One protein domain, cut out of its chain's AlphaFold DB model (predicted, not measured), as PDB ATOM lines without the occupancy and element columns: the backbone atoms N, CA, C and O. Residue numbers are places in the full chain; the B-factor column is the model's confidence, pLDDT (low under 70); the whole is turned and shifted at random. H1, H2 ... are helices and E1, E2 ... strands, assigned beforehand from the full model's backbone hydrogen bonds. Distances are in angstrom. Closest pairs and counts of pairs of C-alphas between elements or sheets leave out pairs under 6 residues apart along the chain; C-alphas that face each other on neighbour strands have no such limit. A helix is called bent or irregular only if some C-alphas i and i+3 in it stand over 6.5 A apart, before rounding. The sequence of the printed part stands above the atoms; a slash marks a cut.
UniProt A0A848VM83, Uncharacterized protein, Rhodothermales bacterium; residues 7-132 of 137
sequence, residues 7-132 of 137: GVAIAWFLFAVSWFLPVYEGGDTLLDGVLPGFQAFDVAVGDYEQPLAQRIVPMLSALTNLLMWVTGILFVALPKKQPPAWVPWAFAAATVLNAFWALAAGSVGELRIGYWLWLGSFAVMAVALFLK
ATOM      1  N   GLY A   7      11.409 -62.478 -20.823       93.75
ATOM      2  CA  GLY A   7      10.333 -63.441 -21.086       93.75
ATOM      3  C   GLY A   7       9.962 -64.307 -19.874       93.75
ATOM      4  O   GLY A   7       8.785 -64.555 -19.645       93.75
ATOM      5  N   VAL A   8      10.941 -64.693 -19.048       93.75
ATOM      6  CA  VAL A   8      10.697 -65.437 -17.795       93.75
ATOM      7  C   VAL A   8       9.970 -64.550 -16.781       93.75
ATOM      8  O   VAL A   8       9.025 -64.997 -16.139       93.75
ATOM      9  N   ALA A   9      10.370 -63.279 -16.668       93.62
ATOM     10  CA  ALA A   9       9.706 -62.323 -15.783       93.62
ATOM     11  C   ALA A   9       8.261 -62.033 -16.226       93.62
ATOM     12  O   ALA A   9       7.364 -62.002 -15.388       93.62
ATOM     13  N   ILE A  10       8.027 -61.878 -17.534       96.19
ATOM     14  CA  ILE A  10       6.683 -61.714 -18.105       96.19
ATOM     15  C   ILE A  10       5.832 -62.947 -17.802       96.19
ATOM     16  O   ILE A  10       4.721 -62.795 -17.310       96.19
ATOM     17  N   ALA A  11       6.351 -64.156 -18.030       96.56
ATOM     18  CA  ALA A  11       5.624 -65.386 -17.728       96.56
ATOM     19  C   ALA A  11       5.193 -65.455 -16.254       96.56
ATOM     20  O   ALA A  11       4.025 -65.713 -15.975       96.56
ATOM     21  N   TRP A  12       6.086 -65.152 -15.306       96.56
ATOM     22  CA  TRP A  12       5.714 -65.100 -13.887       96.56
ATOM     23  C   TRP A  12       4.709 -64.006 -13.561       96.56
ATOM     24  O   TRP A  12       3.844 -64.224 -12.722       96.56
ATOM     25  N   PHE A  13       4.803 -62.843 -14.204       96.38
ATOM     26  CA  PHE A  13       3.829 -61.777 -14.008       96.38
ATOM     27  C   PHE A  13       2.436 -62.196 -14.491       96.38
ATOM     28  O   PHE A  13       1.472 -62.062 -13.743       96.38
ATOM     29  N   LEU A  14       2.332 -62.765 -15.698       96.62
ATOM     30  CA  LEU A  14       1.070 -63.284 -16.236       96.62
ATOM     31  C   LEU A  14       0.488 -64.368 -15.328       96.62
ATOM     32  O   LEU A  14      -0.703 -64.335 -15.026       96.62
ATOM     33  N   PHE A  15       1.345 -65.277 -14.856       95.19
ATOM     34  CA  PHE A  15       0.964 -66.298 -13.892       95.19
ATOM     35  C   PHE A  15       0.444 -65.668 -12.600       95.19
ATOM     36  O   PHE A  15      -0.658 -65.968 -12.186       95.19
ATOM     37  N   ALA A  16       1.172 -64.746 -11.973       94.12
ATOM     38  CA  ALA A  16       0.726 -64.125 -10.728       94.12
ATOM     39  C   ALA A  16      -0.617 -63.395 -10.892       94.12
ATOM     40  O   ALA A  16      -1.508 -63.554 -10.064       94.12
ATOM     41  N   VAL A  17      -0.789 -62.639 -11.980       94.00
ATOM     42  CA  VAL A  17      -2.033 -61.914 -12.274       94.00
ATOM     43  C   VAL A  17      -3.202 -62.871 -12.520       94.00
ATOM     44  O   VAL A  17      -4.316 -62.588 -12.082       94.00
ATOM     45  N   SER A  18      -2.972 -64.022 -13.160       93.38
ATOM     46  CA  SER A  18      -4.043 -64.972 -13.468       93.38
ATOM     47  C   SER A  18      -4.728 -65.545 -12.227       93.38
ATOM     48  O   SER A  18      -5.904 -65.891 -12.293       93.38
ATOM     49  N   TRP A  19      -4.029 -65.622 -11.088       89.56
ATOM     50  CA  TRP A  19      -4.602 -66.121  -9.831       89.56
ATOM     51  C   TRP A  19      -5.706 -65.216  -9.281       89.56
ATOM     52  O   TRP A  19      -6.603 -65.707  -8.601       89.56
ATOM     53  N   PHE A  20      -5.666 -63.921  -9.602       89.50
ATOM     54  CA  PHE A  20      -6.624 -62.925  -9.114       89.50
ATOM     55  C   PHE A  20      -7.743 -62.623 -10.109       89.50
ATOM     56  O   PHE A  20      -8.629 -61.827  -9.808       89.50
ATOM     57  N   LEU A  21      -7.700 -63.227 -11.296       87.75
ATOM     58  CA  LEU A  21      -8.677 -62.982 -12.344       87.75
ATOM     59  C   LEU A  21      -9.667 -64.145 -12.484       87.75
ATOM     60  O   LEU A  21      -9.311 -65.292 -12.204       87.75
ATOM     61  N   PRO A  22     -10.889 -63.858 -12.963       86.12
ATOM     62  CA  PRO A  22     -11.883 -64.856 -13.343       86.12
ATOM     63  C   PRO A  22     -11.327 -65.949 -14.256       86.12
ATOM     64  O   PRO A  22     -10.763 -65.633 -15.305       86.12
ATOM     65  N   VAL A  23     -11.533 -67.221 -13.908       85.00
ATOM     66  CA  VAL A  23     -11.144 -68.383 -14.731       85.00
ATOM     67  C   VAL A  23     -12.360 -69.074 -15.351       85.00
ATOM     68  O   VAL A  23     -12.250 -69.522 -16.488       85.00
ATOM     69  N   TYR A  24     -13.510 -69.075 -14.668       79.50
ATOM     70  CA  TYR A  24     -14.769 -69.686 -15.112       79.50
ATOM     71  C   TYR A  24     -15.967 -68.743 -14.934       79.50
ATOM     72  O   TYR A  24     -16.019 -67.984 -13.964       79.50
ATOM     73  N   GLU A  25     -16.934 -68.822 -15.848       68.31
ATOM     74  CA  GLU A  25     -18.295 -68.299 -15.690       68.31
ATOM     75  C   GLU A  25     -19.191 -69.354 -15.040       68.31
ATOM     76  O   GLU A  25     -19.193 -70.500 -15.476       68.31
ATOM     77  N   GLY A  26     -19.932 -68.979 -13.996       59.69
ATOM     78  CA  GLY A  26     -20.850 -69.874 -13.285       59.69
ATOM     79  C   GLY A  26     -20.232 -70.669 -12.130       59.69
ATOM     80  O   GLY A  26     -20.807 -71.666 -11.711       59.69
ATOM     81  N   GLY A  27     -19.073 -70.264 -11.603       52.94
ATOM     82  CA  GLY A  27     -18.518 -70.896 -10.404       52.94
ATOM     83  C   GLY A  27     -19.180 -70.371  -9.130       52.94
ATOM     84  O   GLY A  27     -19.235 -69.158  -8.931       52.94
ATOM     85  N   ASP A  28     -19.637 -71.270  -8.255       46.16
ATOM     86  CA  ASP A  28     -20.326 -70.960  -6.991       46.16
ATOM     87  C   ASP A  28     -19.398 -70.303  -5.948       46.16
ATOM     88  O   ASP A  28     -19.049 -70.897  -4.930       46.16
ATOM     89  N   THR A  29     -18.962 -69.061  -6.178       46.97
ATOM     90  CA  THR A  29     -18.206 -68.278  -5.184       46.97
ATOM     91  C   THR A  29     -18.614 -66.798  -5.135       46.97
ATOM     92  O   THR A  29     -19.265 -66.265  -6.031       46.97
ATOM     93  N   LEU A  30     -18.272 -66.174  -3.998       44.78
ATOM     94  CA  LEU A  30     -19.010 -65.157  -3.223       44.78
ATOM     95  C   LEU A  30     -19.378 -63.804  -3.862       44.78
ATOM     96  O   LEU A  30     -20.047 -63.024  -3.191       44.78
ATOM     97  N   LEU A  31     -19.018 -63.502  -5.106       43.56
ATOM     98  CA  LEU A  31     -19.457 -62.281  -5.793       43.56
ATOM     99  C   LEU A  31     -19.684 -62.616  -7.277       43.56
ATOM    100  O   LEU A  31     -18.739 -62.880  -8.014       43.56
ATOM    101  N   ASP A  32     -20.955 -62.636  -7.683       55.59
ATOM    102  CA  ASP A  32     -21.439 -62.697  -9.073       55.59
ATOM    103  C   ASP A  32     -21.243 -64.007  -9.870       55.59
ATOM    104  O   ASP A  32     -21.399 -64.007 -11.090       55.59
ATOM    105  N   GLY A  33     -20.966 -65.146  -9.220       58.31
ATOM    106  CA  GLY A  33     -20.909 -66.449  -9.908       58.31
ATOM    107  C   GLY A  33     -19.638 -66.649 -10.743       58.31
ATOM    108  O   GLY A  33     -19.661 -67.295 -11.791       58.31
ATOM    109  N   VAL A  34     -18.522 -66.060 -10.312       61.16
ATOM    110  CA  VAL A  34     -17.241 -66.097 -11.023       61.16
ATOM    111  C   VAL A  34     -16.154 -66.684 -10.129       61.16
ATOM    112  O   VAL A  34     -15.927 -66.188  -9.030       61.16
ATOM    113  N   LEU A  35     -15.433 -67.700 -10.623       71.62
ATOM    114  CA  LEU A  35     -14.376 -68.377  -9.862       71.62
ATOM    115  C   LEU A  35     -12.983 -67.818 -10.220       71.62
ATOM    116  O   LEU A  35     -12.519 -68.027 -11.350       71.62
ATOM    117  N   PRO A  36     -12.288 -67.110  -9.310       80.50
ATOM    118  CA  PRO A  36     -10.909 -66.677  -9.515       80.50
ATOM    119  C   PRO A  36      -9.926 -67.856  -9.484       80.50
ATOM    120  O   PRO A  36     -10.192 -68.904  -8.893       80.50
ATOM    121  N   GLY A  37      -8.752 -67.678 -10.096       78.81
ATOM    122  CA  GLY A  37      -7.800 -68.773 -10.318       78.81
ATOM    123  C   GLY A  37      -7.317 -69.498  -9.062       78.81
ATOM    124  O   GLY A  37      -7.158 -70.716  -9.094       78.81
ATOM    125  N   PHE A  38      -7.142 -68.793  -7.941       80.06
ATOM    126  CA  PHE A  38      -6.732 -69.436  -6.687       80.06
ATOM    127  C   PHE A  38      -7.796 -70.379  -6.112       80.06
ATOM    128  O   PHE A  38      -7.458 -71.441  -5.595       80.06
ATOM    129  N   GLN A  39      -9.074 -70.016  -6.239       79.25
ATOM    130  CA  GLN A  39     -10.188 -70.858  -5.799       79.25
ATOM    131  C   GLN A  39     -10.402 -72.012  -6.775       79.25
ATOM    132  O   GLN A  39     -10.635 -73.135  -6.347       79.25
ATOM    133  N   ALA A  40     -10.227 -71.770  -8.078       77.19
ATOM    134  CA  ALA A  40     -10.255 -72.831  -9.082       77.19
ATOM    135  C   ALA A  40      -9.184 -73.903  -8.821       77.19
ATOM    136  O   ALA A  40      -9.449 -75.089  -9.005       77.19
ATOM    137  N   PHE A  41      -7.995 -73.507  -8.356       81.56
ATOM    138  CA  PHE A  41      -6.965 -74.452  -7.931       81.56
ATOM    139  C   PHE A  41      -7.403 -75.274  -6.714       81.56
ATOM    140  O   PHE A  41      -7.260 -76.492  -6.747       81.56
ATOM    141  N   ASP A  42      -7.946 -74.629  -5.677       79.94
ATOM    142  CA  ASP A  42      -8.406 -75.300  -4.453       79.94
ATOM    143  C   ASP A  42      -9.501 -76.335  -4.752       79.94
ATOM    144  O   ASP A  42      -9.403 -77.492  -4.352       79.94
ATOM    145  N   VAL A  43     -10.475 -75.966  -5.589       75.88
ATOM    146  CA  VAL A  43     -11.516 -76.883  -6.079       75.88
ATOM    147  C   VAL A  43     -10.903 -78.056  -6.851       75.88
ATOM    148  O   VAL A  43     -11.250 -79.210  -6.605       75.88
ATOM    149  N   ALA A  44      -9.948 -77.794  -7.749       76.81
ATOM    150  CA  ALA A  44      -9.332 -78.833  -8.576       76.81
ATOM    151  C   ALA A  44      -8.506 -79.861  -7.780       76.81
ATOM    152  O   ALA A  44      -8.349 -80.994  -8.239       76.81
ATOM    153  N   VAL A  45      -7.962 -79.486  -6.616       77.12
ATOM    154  CA  VAL A  45      -7.184 -80.396  -5.751       77.12
ATOM    155  C   VAL A  45      -7.994 -80.971  -4.586       77.12
ATOM    156  O   VAL A  45      -7.612 -82.017  -4.059       77.12
ATOM    157  N   GLY A  46      -9.078 -80.300  -4.191       71.06
ATOM    158  CA  GLY A  46      -9.867 -80.595  -2.996       71.06
ATOM    159  C   GLY A  46     -11.178 -81.346  -3.236       71.06
ATOM    160  O   GLY A  46     -11.755 -81.837  -2.266       71.06
ATOM    161  N   ASP A  47     -11.660 -81.476  -4.479       68.44
ATOM    162  CA  ASP A  47     -12.883 -82.238  -4.767       68.44
ATOM    163  C   ASP A  47     -12.639 -83.754  -4.645       68.44
ATOM    164  O   ASP A  47     -12.397 -84.482  -5.616       68.44
ATOM    165  N   TYR A  48     -12.671 -84.227  -3.395       63.91
ATOM    166  CA  TYR A  48     -12.470 -85.620  -3.028       63.91
ATOM    167  C   TYR A  48     -13.744 -86.472  -3.082       63.91
ATOM    168  O   TYR A  48     -13.721 -87.596  -2.563       63.91
ATOM    169  N   GLU A  49     -14.809 -86.034  -3.761       73.38
ATOM    170  CA  GLU A  49     -16.060 -86.802  -3.875       73.38
ATOM    171  C   GLU A  49     -16.265 -87.434  -5.271       73.38
ATOM    172  O   GLU A  49     -16.851 -88.507  -5.386       73.38
ATOM    173  N   GLN A  50     -15.653 -86.895  -6.335       72.62
ATOM    174  CA  GLN A  50     -15.799 -87.408  -7.717       72.62
ATOM    175  C   GLN A  50     -15.111 -88.767  -7.997       72.62
ATOM    176  O   GLN A  50     -14.121 -89.103  -7.371       72.62
ATOM    177  N   PRO A  51     -15.496 -89.590  -8.978       81.25
ATOM    178  CA  PRO A  51     -14.710 -90.779  -9.337       81.25
ATOM    179  C   PRO A  51     -13.256 -90.439  -9.735       81.25
ATOM    180  O   PRO A  51     -13.017 -89.443 -10.417       81.25
ATOM    181  N   LEU A  52     -12.270 -91.284  -9.386       78.00
ATOM    182  CA  LEU A  52     -10.838 -91.035  -9.665       78.00
ATOM    183  C   LEU A  52     -10.567 -90.670 -11.137       78.00
ATOM    184  O   LEU A  52      -9.800 -89.752 -11.417       78.00
ATOM    185  N   ALA A  53     -11.239 -91.346 -12.073       76.62
ATOM    186  CA  ALA A  53     -11.121 -91.079 -13.507       76.62
ATOM    187  C   ALA A  53     -11.485 -89.632 -13.891       76.62
ATOM    188  O   ALA A  53     -10.894 -89.079 -14.813       76.62
ATOM    189  N   GLN A  54     -12.418 -89.009 -13.166       72.81
ATOM    190  CA  GLN A  54     -12.853 -87.628 -13.384       72.81
ATOM    191  C   GLN A  54     -11.954 -86.615 -12.655       72.81
ATOM    192  O   GLN A  54     -11.831 -85.478 -13.102       72.81
ATOM    193  N   ARG A  55     -11.254 -87.032 -11.588       75.06
ATOM    194  CA  ARG A  55     -10.319 -86.181 -10.821       75.06
ATOM    195  C   ARG A  55      -8.921 -86.077 -11.413       75.06
ATOM    196  O   ARG A  55      -8.250 -85.068 -11.217       75.06
ATOM    197  N   ILE A  56      -8.452 -87.116 -12.109       78.44
ATOM    198  CA  ILE A  56      -7.061 -87.184 -12.587       78.44
ATOM    199  C   ILE A  56      -6.718 -85.979 -13.465       78.44
ATOM    200  O   ILE A  56      -5.647 -85.400 -13.310       78.44
ATOM    201  N   VAL A  57      -7.608 -85.580 -14.370       75.19
ATOM    202  CA  VAL A  57      -7.303 -84.520 -15.337       75.19
ATOM    203  C   VAL A  57      -7.248 -83.127 -14.683       75.19
ATOM    204  O   VAL A  57      -6.223 -82.461 -14.857       75.19
ATOM    205  N   PRO A  58      -8.242 -82.694 -13.876       72.69
ATOM    206  CA  PRO A  58      -8.141 -81.459 -13.091       72.69
ATOM    207  C   PRO A  58      -6.925 -81.438 -12.162       72.69
ATOM    208  O   PRO A  58      -6.207 -80.441 -12.113       72.69
ATOM    209  N   MET A  59      -6.629 -82.558 -11.495       79.00
ATOM    210  CA  MET A  59      -5.472 -82.673 -10.609       79.00
ATOM    211  C   MET A  59      -4.153 -82.528 -11.377       79.00
ATOM    212  O   MET A  59      -3.272 -81.787 -10.949       79.00
ATOM    213  N   LEU A  60      -3.998 -83.191 -12.528       79.75
ATOM    214  CA  LEU A  60      -2.799 -83.059 -13.364       79.75
ATOM    215  C   LEU A  60      -2.630 -81.629 -13.888       79.75
ATOM    216  O   LEU A  60      -1.517 -81.105 -13.853       79.75
ATOM    217  N   SER A  61      -3.723 -80.986 -14.310       78.94
ATOM    218  CA  SER A  61      -3.747 -79.569 -14.691       78.94
ATOM    219  C   SER A  61      -3.289 -78.674 -13.533       78.94
ATOM    220  O   SER A  61      -2.345 -77.894 -13.684       78.94
ATOM    221  N   ALA A  62      -3.835 -78.868 -12.330       82.06
ATOM    222  CA  ALA A  62      -3.438 -78.137 -11.130       82.06
ATOM    223  C   ALA A  62      -1.957 -78.354 -10.768       82.06
ATOM    224  O   ALA A  62      -1.256 -77.404 -10.414       82.06
ATOM    225  N   LEU A  63      -1.436 -79.573 -10.922       86.06
ATOM    226  CA  LEU A  63      -0.026 -79.880 -10.673       86.06
ATOM    227  C   LEU A  63       0.924 -79.185 -11.658       86.06
ATOM    228  O   LEU A  63       2.080 -78.948 -11.303       86.06
ATOM    229  N   THR A  64       0.468 -78.776 -12.851       89.25
ATOM    230  CA  THR A  64       1.325 -78.011 -13.776       89.25
ATOM    231  C   THR A  64       1.803 -76.689 -13.168       89.25
ATOM    232  O   THR A  64       2.916 -76.256 -13.469       89.25
ATOM    233  N   ASN A  65       1.063 -76.106 -12.215       90.62
ATOM    234  CA  ASN A  65       1.485 -74.918 -11.464       90.62
ATOM    235  C   ASN A  65       2.855 -75.094 -10.780       90.62
ATOM    236  O   ASN A  65       3.608 -74.127 -10.657       90.62
ATOM    237  N   LEU A  66       3.232 -76.322 -10.393       90.81
ATOM    238  CA  LEU A  66       4.539 -76.629  -9.794       90.81
ATOM    239  C   LEU A  66       5.712 -76.272 -10.714       90.81
ATOM    240  O   LEU A  66       6.785 -75.914 -10.228       90.81
ATOM    241  N   LEU A  67       5.517 -76.297 -12.036       91.81
ATOM    242  CA  LEU A  67       6.553 -75.905 -12.993       91.81
ATOM    243  C   LEU A  67       6.971 -74.441 -12.804       91.81
ATOM    244  O   LEU A  67       8.163 -74.125 -12.874       91.81
ATOM    245  N   MET A  68       6.025 -73.549 -12.493       91.69
ATOM    246  CA  MET A  68       6.330 -72.141 -12.223       91.69
ATOM    247  C   MET A  68       7.219 -71.997 -10.987       91.69
ATOM    248  O   MET A  68       8.235 -71.300 -11.032       91.69
ATOM    249  N   TRP A  69       6.939 -72.753  -9.926       89.62
ATOM    250  CA  TRP A  69       7.779 -72.792  -8.727       89.62
ATOM    251  C   TRP A  69       9.184 -73.337  -9.008       89.62
ATOM    252  O   TRP A  69      10.175 -72.749  -8.565       89.62
ATOM    253  N   VAL A  70       9.298 -74.400  -9.816       88.38
ATOM    254  CA  VAL A  70      10.593 -74.947 -10.259       88.38
ATOM    255  C   VAL A  70      11.426 -73.872 -10.954       88.38
ATOM    256  O   VAL A  70      12.616 -73.730 -10.666       88.38
ATOM    257  N   THR A  71      10.823 -73.058 -11.825       88.31
ATOM    258  CA  THR A  71      11.561 -71.951 -12.449       88.31
ATOM    259  C   THR A  71      11.980 -70.888 -11.437       88.31
ATOM    260  O   THR A  71      13.102 -70.389 -11.536       88.31
ATOM    261  N   GLY A  72      11.154 -70.580 -10.431       85.88
ATOM    262  CA  GLY A  72      11.528 -69.691  -9.325       85.88
ATOM    263  C   GLY A  72      12.817 -70.150  -8.641       85.88
ATOM    264  O   GLY A  72      13.770 -69.382  -8.509       85.88
ATOM    265  N   ILE A  73      12.911 -71.444  -8.324       86.19
ATOM    266  CA  ILE A  73      14.121 -72.048  -7.746       86.19
ATOM    267  C   ILE A  73      15.310 -71.919  -8.709       86.19
ATOM    268  O   ILE A  73      16.388 -71.477  -8.313       86.19
ATOM    269  N   LEU A  74      15.133 -72.270  -9.985       86.56
ATOM    270  CA  LEU A  74      16.225 -72.263 -10.964       86.56
ATOM    271  C   LEU A  74      16.800 -70.861 -11.219       86.56
ATOM    272  O   LEU A  74      18.009 -70.721 -11.392       86.56
ATOM    273  N   PHE A  75      15.961 -69.825 -11.245       85.69
ATOM    274  CA  PHE A  75      16.385 -68.469 -11.605       85.69
ATOM    275  C   PHE A  75      16.672 -67.563 -10.402       85.69
ATOM    276  O   PHE A  75      17.508 -66.669 -10.536       85.69
ATOM    277  N   VAL A  76      16.047 -67.802  -9.244       85.69
ATOM    278  CA  VAL A  76      16.267 -67.012  -8.018       85.69
ATOM    279  C   VAL A  76      17.237 -67.709  -7.070       85.69
ATOM    280  O   VAL A  76      18.234 -67.105  -6.675       85.69
ATOM    281  N   ALA A  77      16.995 -68.980  -6.734       85.06
ATOM    282  CA  ALA A  77      17.819 -69.707  -5.765       85.06
ATOM    283  C   ALA A  77      19.108 -70.278  -6.386       85.06
ATOM    284  O   ALA A  77      20.151 -70.324  -5.736       85.06
ATOM    285  N   LEU A  78      19.070 -70.671  -7.665       85.19
ATOM    286  CA  LEU A  78      20.195 -71.292  -8.378       85.19
ATOM    287  C   LEU A  78      20.644 -70.516  -9.634       85.19
ATOM    288  O   LEU A  78      20.961 -71.136 -10.653       85.19
ATOM    289  N   PRO A  79      20.800 -69.176  -9.587       78.75
ATOM    290  CA  PRO A  79      20.936 -68.332 -10.779       78.75
ATOM    291  C   PRO A  79      22.134 -68.710 -11.664       78.75
ATOM    292  O   PRO A  79      22.145 -68.475 -12.876       78.75
ATOM    293  N   LYS A  80      23.186 -69.302 -11.087       78.25
ATOM    294  CA  LYS A  80      24.387 -69.712 -11.828       78.25
ATOM    295  C   LYS A  80      24.135 -70.916 -12.745       78.25
ATOM    296  O   LYS A  80      24.780 -70.967 -13.795       78.25
ATOM    297  N   LYS A  81      23.180 -71.795 -12.425       79.69
ATOM    298  CA  LYS A  81      22.872 -73.002 -13.204       79.69
ATOM    299  C   LYS A  81      22.022 -72.674 -14.433       79.69
ATOM    300  O   LYS A  81      21.281 -71.692 -14.464       79.69
ATOM    301  N   GLN A  82      22.190 -73.464 -15.488       81.94
ATOM    302  CA  GLN A  82      21.256 -73.447 -16.610       81.94
ATOM    303  C   GLN A  82      20.071 -74.358 -16.268       81.94
ATOM    304  O   GLN A  82      20.288 -75.384 -15.616       81.94
ATOM    305  N   PRO A  83      18.837 -73.998 -16.662       86.19
ATOM    306  CA  PRO A  83      17.723 -74.931 -16.614       86.19
ATOM    307  C   PRO A  83      18.088 -76.200 -17.394       86.19
ATOM    308  O   PRO A  83      18.661 -76.082 -18.478       86.19
ATOM    309  N   PRO A  84      17.787 -77.394 -16.867       89.56
ATOM    310  CA  PRO A  84      17.915 -78.627 -17.633       89.56
ATOM    311  C   PRO A  84      17.134 -78.567 -18.953       89.56
ATOM    312  O   PRO A  84      16.074 -77.943 -19.018       89.56
ATOM    313  N   ALA A  85      17.613 -79.274 -19.980       89.25
ATOM    314  CA  ALA A  85      17.000 -79.277 -21.312       89.25
ATOM    315  C   ALA A  85      15.539 -79.765 -21.326       89.25
ATOM    316  O   ALA A  85      14.774 -79.381 -22.202       89.25
ATOM    317  N   TRP A  86      15.125 -80.571 -20.343       92.25
ATOM    318  CA  TRP A  86      13.743 -81.044 -20.227       92.25
ATOM    319  C   TRP A  86      12.763 -79.961 -19.748       92.25
ATOM    320  O   TRP A  86      11.568 -80.076 -20.003       92.25
ATOM    321  N   VAL A  87      13.234 -78.905 -19.072       92.75
ATOM    322  CA  VAL A  87      12.361 -77.863 -18.498       92.75
ATOM    323  C   VAL A  87      11.526 -77.143 -19.566       92.75
ATOM    324  O   VAL A  87      10.308 -77.104 -19.398       92.75
ATOM    325  N   PRO A  88      12.091 -76.599 -20.665       93.56
ATOM    326  CA  PRO A  88      11.274 -75.975 -21.712       93.56
ATOM    327  C   PRO A  88      10.249 -76.944 -22.324       93.56
ATOM    328  O   PRO A  88       9.109 -76.551 -22.568       93.56
ATOM    329  N   TRP A  89      10.610 -78.221 -22.493       95.62
ATOM    330  CA  TRP A  89       9.689 -79.253 -22.978       95.62
ATOM    331  C   TRP A  89       8.548 -79.537 -22.002       95.62
ATOM    332  O   TRP A  89       7.411 -79.694 -22.438       95.62
ATOM    333  N   ALA A  90       8.811 -79.541 -20.694       94.88
ATOM    334  CA  ALA A  90       7.767 -79.696 -19.683       94.88
ATOM    335  C   ALA A  90       6.746 -78.545 -19.732       94.88
ATOM    336  O   ALA A  90       5.547 -78.792 -19.641       94.88
ATOM    337  N   PHE A  91       7.196 -77.304 -19.948       96.25
ATOM    338  CA  PHE A  91       6.292 -76.160 -20.135       96.25
ATOM    339  C   PHE A  91       5.484 -76.243 -21.435       96.25
ATOM    340  O   PHE A  91       4.288 -75.941 -21.434       96.25
ATOM    341  N   ALA A  92       6.102 -76.684 -22.534       96.38
ATOM    342  CA  ALA A  92       5.392 -76.906 -23.791       96.38
ATOM    343  C   ALA A  92       4.316 -77.996 -23.639       96.38
ATOM    344  O   ALA A  92       3.167 -77.785 -24.024       96.38
ATOM    345  N   ALA A  93       4.658 -79.121 -23.005       94.31
ATOM    346  CA  ALA A  93       3.722 -80.207 -22.731       94.31
ATOM    347  C   ALA A  93       2.566 -79.759 -21.821       94.31
ATOM    348  O   ALA A  93       1.414 -80.051 -22.124       94.31
ATOM    349  N   ALA A  94       2.853 -78.998 -20.759       94.06
ATOM    350  CA  ALA A  94       1.824 -78.426 -19.890       94.06
ATOM    351  C   ALA A  94       0.879 -77.493 -20.661       94.06
ATOM    352  O   ALA A  94      -0.335 -77.578 -20.503       94.06
ATOM    353  N   THR A  95       1.418 -76.649 -21.546       94.94
ATOM    354  CA  THR A  95       0.610 -75.765 -22.402       94.94
ATOM    355  C   THR A  95      -0.347 -76.577 -23.278       94.94
ATOM    356  O   THR A  95      -1.543 -76.300 -23.305       94.94
ATOM    357  N   VAL A  96       0.160 -77.606 -23.966       94.12
ATOM    358  CA  VAL A  96      -0.653 -78.457 -24.849       94.12
ATOM    359  C   VAL A  96      -1.707 -79.231 -24.063       94.12
ATOM    360  O   VAL A  96      -2.859 -79.264 -24.481       94.12
ATOM    361  N   LEU A  97      -1.339 -79.821 -22.924       90.56
ATOM    362  CA  LEU A  97      -2.258 -80.571 -22.068       90.56
ATOM    363  C   LEU A  97      -3.423 -79.696 -21.595       90.56
ATOM    364  O   LEU A  97      -4.582 -80.091 -21.711       90.56
ATOM    365  N   ASN A  98      -3.117 -78.495 -21.103       90.19
ATOM    366  CA  ASN A  98      -4.121 -77.571 -20.589       90.19
ATOM    367  C   ASN A  98      -5.022 -77.041 -21.715       90.19
ATOM    368  O   ASN A  98      -6.242 -77.054 -21.571       90.19
ATOM    369  N   ALA A  99      -4.448 -76.678 -22.867       91.44
ATOM    370  CA  ALA A  99      -5.223 -76.271 -24.038       91.44
ATOM    371  C   ALA A  99      -6.135 -77.397 -24.557       91.44
ATOM    372  O   ALA A  99      -7.304 -77.159 -24.851       91.44
ATOM    373  N   PHE A 100      -5.621 -78.629 -24.639       88.62
ATOM    374  CA  PHE A 100      -6.408 -79.792 -25.039       88.62
ATOM    375  C   PHE A 100      -7.586 -80.014 -24.096       88.62
ATOM    376  O   PHE A 100      -8.694 -80.259 -24.562       88.62
ATOM    377  N   TRP A 101      -7.373 -79.887 -22.786       82.12
ATOM    378  CA  TRP A 101      -8.447 -80.039 -21.817       82.12
ATOM    379  C   TRP A 101      -9.554 -78.997 -21.993       82.12
ATOM    380  O   TRP A 101     -10.717 -79.378 -22.048       82.12
ATOM    381  N   ALA A 102      -9.205 -77.717 -22.155       83.56
ATOM    382  CA  ALA A 102     -10.186 -76.659 -22.416       83.56
ATOM    383  C   ALA A 102     -11.065 -76.968 -23.640       83.56
ATOM    384  O   ALA A 102     -12.276 -76.760 -23.617       83.56
ATOM    385  N   LEU A 103     -10.454 -77.496 -24.705       85.69
ATOM    386  CA  LEU A 103     -11.163 -77.876 -25.926       85.69
ATOM    387  C   LEU A 103     -12.016 -79.137 -25.730       85.69
ATOM    388  O   LEU A 103     -13.173 -79.166 -26.140       85.69
ATOM    389  N   ALA A 104     -11.459 -80.175 -25.107       80.19
ATOM    390  CA  ALA A 104     -12.107 -81.475 -24.946       80.19
ATOM    391  C   ALA A 104     -13.252 -81.453 -23.923       80.19
ATOM    392  O   ALA A 104     -14.240 -82.160 -24.103       80.19
ATOM    393  N   ALA A 105     -13.140 -80.636 -22.874       71.06
ATOM    394  CA  ALA A 105     -14.189 -80.450 -21.875       71.06
ATOM    395  C   ALA A 105     -15.371 -79.614 -22.401       71.06
ATOM    396  O   ALA A 105     -16.378 -79.497 -21.712       71.06
ATOM    397  N   GLY A 106     -15.256 -79.013 -23.593       68.25
ATOM    398  CA  GLY A 106     -16.286 -78.131 -24.150       68.25
ATOM    399  C   GLY A 106     -16.473 -76.825 -23.370       68.25
ATOM    400  O   GLY A 106     -17.379 -76.057 -23.680       68.25
ATOM    401  N   SER A 107     -15.606 -76.539 -22.397       71.31
ATOM    402  CA  SER A 107     -15.743 -75.419 -21.463       71.31
ATOM    403  C   SER A 107     -15.244 -74.085 -22.019       71.31
ATOM    404  O   SER A 107     -15.287 -73.077 -21.325       71.31
ATOM    405  N   VAL A 108     -14.795 -74.027 -23.279       76.19
ATOM    406  CA  VAL A 108     -14.214 -72.815 -23.892       76.19
ATOM    407  C   VAL A 108     -15.111 -71.580 -23.744       76.19
ATOM    408  O   VAL A 108     -14.590 -70.489 -23.521       76.19
ATOM    409  N   GLY A 109     -16.436 -71.738 -23.838       74.56
ATOM    410  CA  GLY A 109     -17.393 -70.639 -23.651       74.56
ATOM    411  C   GLY A 109     -17.464 -70.111 -22.211       74.56
ATOM    412  O   GLY A 109     -17.758 -68.937 -21.989       74.56
ATOM    413  N   GLU A 110     -17.124 -70.950 -21.237       80.62
ATOM    414  CA  GLU A 110     -17.137 -70.640 -19.807       80.62
ATOM    415  C   GLU A 110     -15.782 -70.092 -19.337       80.62
ATOM    416  O   GLU A 110     -15.719 -69.340 -18.366       80.62
ATOM    417  N   LEU A 111     -14.690 -70.385 -20.050       85.62
ATOM    418  CA  LEU A 111     -13.348 -69.929 -19.685       85.62
ATOM    419  C   LEU A 111     -13.195 -68.412 -19.804       85.62
ATOM    420  O   LEU A 111     -13.598 -67.777 -20.779       85.62
ATOM    421  N   ARG A 112     -12.559 -67.814 -18.800       89.31
ATOM    422  CA  ARG A 112     -12.385 -66.362 -18.677       89.31
ATOM    423  C   ARG A 112     -10.926 -65.937 -18.792       89.31
ATOM    424  O   ARG A 112     -10.017 -66.750 -18.946       89.31
ATOM    425  N   ILE A 113     -10.696 -64.623 -18.766       89.00
ATOM    426  CA  ILE A 113      -9.382 -64.015 -19.019       89.00
ATOM    427  C   ILE A 113      -8.275 -64.561 -18.105       89.00
ATOM    428  O   ILE A 113      -7.145 -64.736 -18.555       89.00
ATOM    429  N   GLY A 114      -8.594 -64.896 -16.853       89.31
ATOM    430  CA  GLY A 114      -7.666 -65.528 -15.920       89.31
ATOM    431  C   GLY A 114      -7.165 -66.875 -16.432       89.31
ATOM    432  O   GLY A 114      -5.965 -67.122 -16.381       89.31
ATOM    433  N   TYR A 115      -8.030 -67.704 -17.029       90.62
ATOM    434  CA  TYR A 115      -7.607 -68.974 -17.626       90.62
ATOM    435  C   TYR A 115      -6.604 -68.756 -18.762       90.62
ATOM    436  O   TYR A 115      -5.558 -69.400 -18.814       90.62
ATOM    437  N   TRP A 116      -6.892 -67.822 -19.668       93.00
ATOM    438  CA  TRP A 116      -6.039 -67.572 -20.831       93.00
ATOM    439  C   TRP A 116      -4.699 -66.941 -20.457       93.00
ATOM    440  O   TRP A 116      -3.678 -67.281 -21.052       93.00
ATOM    441  N   LEU A 117      -4.672 -66.072 -19.443       94.94
ATOM    442  CA  LEU A 117      -3.425 -65.535 -18.891       94.94
ATOM    443  C   LEU A 117      -2.607 -66.621 -18.192       94.94
ATOM    444  O   LEU A 117      -1.389 -66.684 -18.375       94.94
ATOM    445  N   TRP A 118      -3.277 -67.507 -17.452       95.44
ATOM    446  CA  TRP A 118      -2.650 -68.667 -16.838       95.44
ATOM    447  C   TRP A 118      -2.042 -69.587 -17.900       95.44
ATOM    448  O   TRP A 118      -0.837 -69.816 -17.879       95.44
ATOM    449  N   LEU A 119      -2.810 -70.030 -18.897       95.19
ATOM    450  CA  LEU A 119      -2.319 -70.869 -19.994       95.19
ATOM    451  C   LEU A 119      -1.184 -70.182 -20.773       95.19
ATOM    452  O   LEU A 119      -0.139 -70.781 -21.036       95.19
ATOM    453  N   GLY A 120      -1.368 -68.900 -21.096       96.25
ATOM    454  CA  GLY A 120      -0.386 -68.082 -21.800       96.25
ATOM    455  C   GLY A 120       0.933 -67.956 -21.041       96.25
ATOM    456  O   GLY A 120       1.994 -67.942 -21.663       96.25
ATOM    457  N   SER A 121       0.905 -67.947 -19.706       97.50
ATOM    458  CA  SER A 121       2.127 -67.909 -18.901       97.50
ATOM    459  C   SER A 121       3.031 -69.127 -19.147       97.50
ATOM    460  O   SER A 121       4.248 -68.963 -19.265       97.50
ATOM    461  N   PHE A 122       2.466 -70.330 -19.322       96.62
ATOM    462  CA  PHE A 122       3.238 -71.534 -19.653       96.62
ATOM    463  C   PHE A 122       3.840 -71.456 -21.053       96.62
ATOM    464  O   PHE A 122       5.019 -71.768 -21.229       96.62
ATOM    465  N   ALA A 123       3.061 -70.980 -22.026       97.12
ATOM    466  CA  ALA A 123       3.520 -70.807 -23.399       97.12
ATOM    467  C   ALA A 123       4.682 -69.804 -23.475       97.12
ATOM    468  O   ALA A 123       5.729 -70.093 -24.059       97.12
ATOM    469  N   VAL A 124       4.535 -68.647 -22.820       97.50
ATOM    470  CA  VAL A 124       5.577 -67.612 -22.754       97.50
ATOM    471  C   VAL A 124       6.822 -68.148 -22.048       97.50
ATOM    472  O   VAL A 124       7.932 -67.904 -22.520       97.50
ATOM    473  N   MET A 125       6.665 -68.919 -20.966       96.81
ATOM    474  CA  MET A 125       7.797 -69.547 -20.282       96.81
ATOM    475  C   MET A 125       8.530 -70.539 -21.190       96.81
ATOM    476  O   MET A 125       9.755 -70.474 -21.286       96.81
ATOM    477  N   ALA A 126       7.808 -71.423 -21.887       95.88
ATOM    478  CA  ALA A 126       8.402 -72.379 -22.823       95.88
ATOM    479  C   ALA A 126       9.245 -71.654 -23.881       95.88
ATOM    480  O   ALA A 126      10.432 -71.942 -24.038       95.88
ATOM    481  N   VAL A 127       8.659 -70.652 -24.543       95.88
ATOM    482  CA  VAL A 127       9.336 -69.846 -25.568       95.88
ATOM    483  C   VAL A 127      10.552 -69.124 -24.989       95.88
ATOM    484  O   VAL A 127      11.636 -69.186 -25.565       95.88
ATOM    485  N   ALA A 128      10.421 -68.485 -23.824       93.75
ATOM    486  CA  ALA A 128      11.524 -67.774 -23.180       93.75
ATOM    487  C   ALA A 128      12.698 -68.698 -22.821       93.75
ATOM    488  O   ALA A 128      13.855 -68.273 -22.862       93.75
ATOM    489  N   LEU A 129      12.413 -69.953 -22.463       92.81
ATOM    490  CA  LEU A 129      13.427 -70.954 -22.157       92.81
ATOM    491  C   LEU A 129      14.078 -71.534 -23.420       92.81
ATOM    492  O   LEU A 129      15.292 -71.715 -23.407       92.81
ATOM    493  N   PHE A 130      13.323 -71.762 -24.500       93.00
ATOM    494  CA  PHE A 130      13.871 -72.217 -25.788       93.00
ATOM    495  C   PHE A 130      14.723 -71.154 -26.485       93.00
ATOM    496  O   PHE A 130      15.757 -71.472 -27.061       93.00
ATOM    497  N   LEU A 131      14.317 -69.884 -26.417       89.75
ATOM    498  CA  LEU A 131      15.060 -68.770 -27.015       89.75
ATOM    499  C   LEU A 131      16.274 -68.344 -26.184       89.75
ATOM    500  O   LEU A 131      17.045 -67.477 -26.604       89.75
ATOM    501  N   LYS A 132      16.455 -68.913 -24.987       79.12
ATOM    502  CA  LYS A 132      17.617 -68.612 -24.161       79.12
ATOM    503  C   LYS A 132      18.860 -69.173 -24.864       79.12
ATOM    504  O   LYS A 132      18.920 -70.380 -25.075       79.12
TER     505      LYS A 132
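AT A GLANCE: This is residues 7 to 132 of the 137 residues of an uncharacterized protein of Rhodothermales bacterium (UniProt A0A848VM83). Four helices form a loose bundle along the longest axis, H5 side by side with H1 and with H4, and the kinked H3 slanting beside H4; the small hairpin of E1 and E2 packs on the first turns of H5 at one end, and H2 crosses from it to H3. Residues 48 to 54 and 76 to 81 stick out. The printed part has 126 residues, with five named helices and two named strands in the order H1, E1, E2, H2, H3, H4, H5. The two-stranded sheet E1 - E2 is antiparallel and the class is mostly helix. The whole is compact, with a radius of gyration of the C-alphas of 15.1 A, and spans 45 by 30 by 24 A.

HOW THE PARTS SIT: E1, residues 22 to 25, and E2, residues 34 to 36, form an antiparallel hairpin at 154 degrees, with N 23 and O 35 2.9 A apart, within hydrogen-bond range. The closest C-alphas of E1 and H5, residues 113 to 130, are those of Val 23 and Tyr 115, 4.6 A apart. H1, residues 7 to 18, touches H5 at a shallow tilt of 16 degrees, opposite ways, closest at C-alphas 18 and 114, 4.4 A apart. H4, residues 86 to 104, touches H5 in a helical hairpin at 29 degrees, closest at C-alphas 88 and 126, 4.7 A apart. H3, residues 52 to 77, touches H4 with its residues 57 to 67 alone, in a helical hairpin at a shallow tilt of 33 degrees, only just short of steep; the closest C-alphas are 64 and 94, 6.1 A apart. H2, residues 37 to 46, touches H3 at a steep tilt of 55 degrees, closest at C-alphas 44 and 58, 5.4 A apart; of H3, residues 55 to 62 alone take part. H2 and H4 are apart. Every O i to N i+4 pair is within hydrogen-bond range in H1, H2 and H4; H3 has 15 of 22 and H5 13 of 14.

IN THESE COORDINATES: E1 is 7.6 A long and E2 6.5 A. H3 measures 35.9 A, H4 26.3 A, H5 25.6 A, H1 16.3 A and H2 14.1 A. H3 has a kink of 28 degrees near residue 59 and is only just irregular: C-alphas 54 and 57 are 6.7 A apart. H1 begins at C-alpha 7 (10.333, -63.441, -21.086), and H5 ends at C-alpha 130 (13.871, -72.217, -25.788).

THE WHOLE: The C-alphas farthest apart, those of Asp 32 and Lys 80, are 46.4 A apart. The printed part has no cut, and no link is long. Mean pLDDT of the printed part is 83.7; residues 25 to 34, 47 to 48 and 106 are under 70.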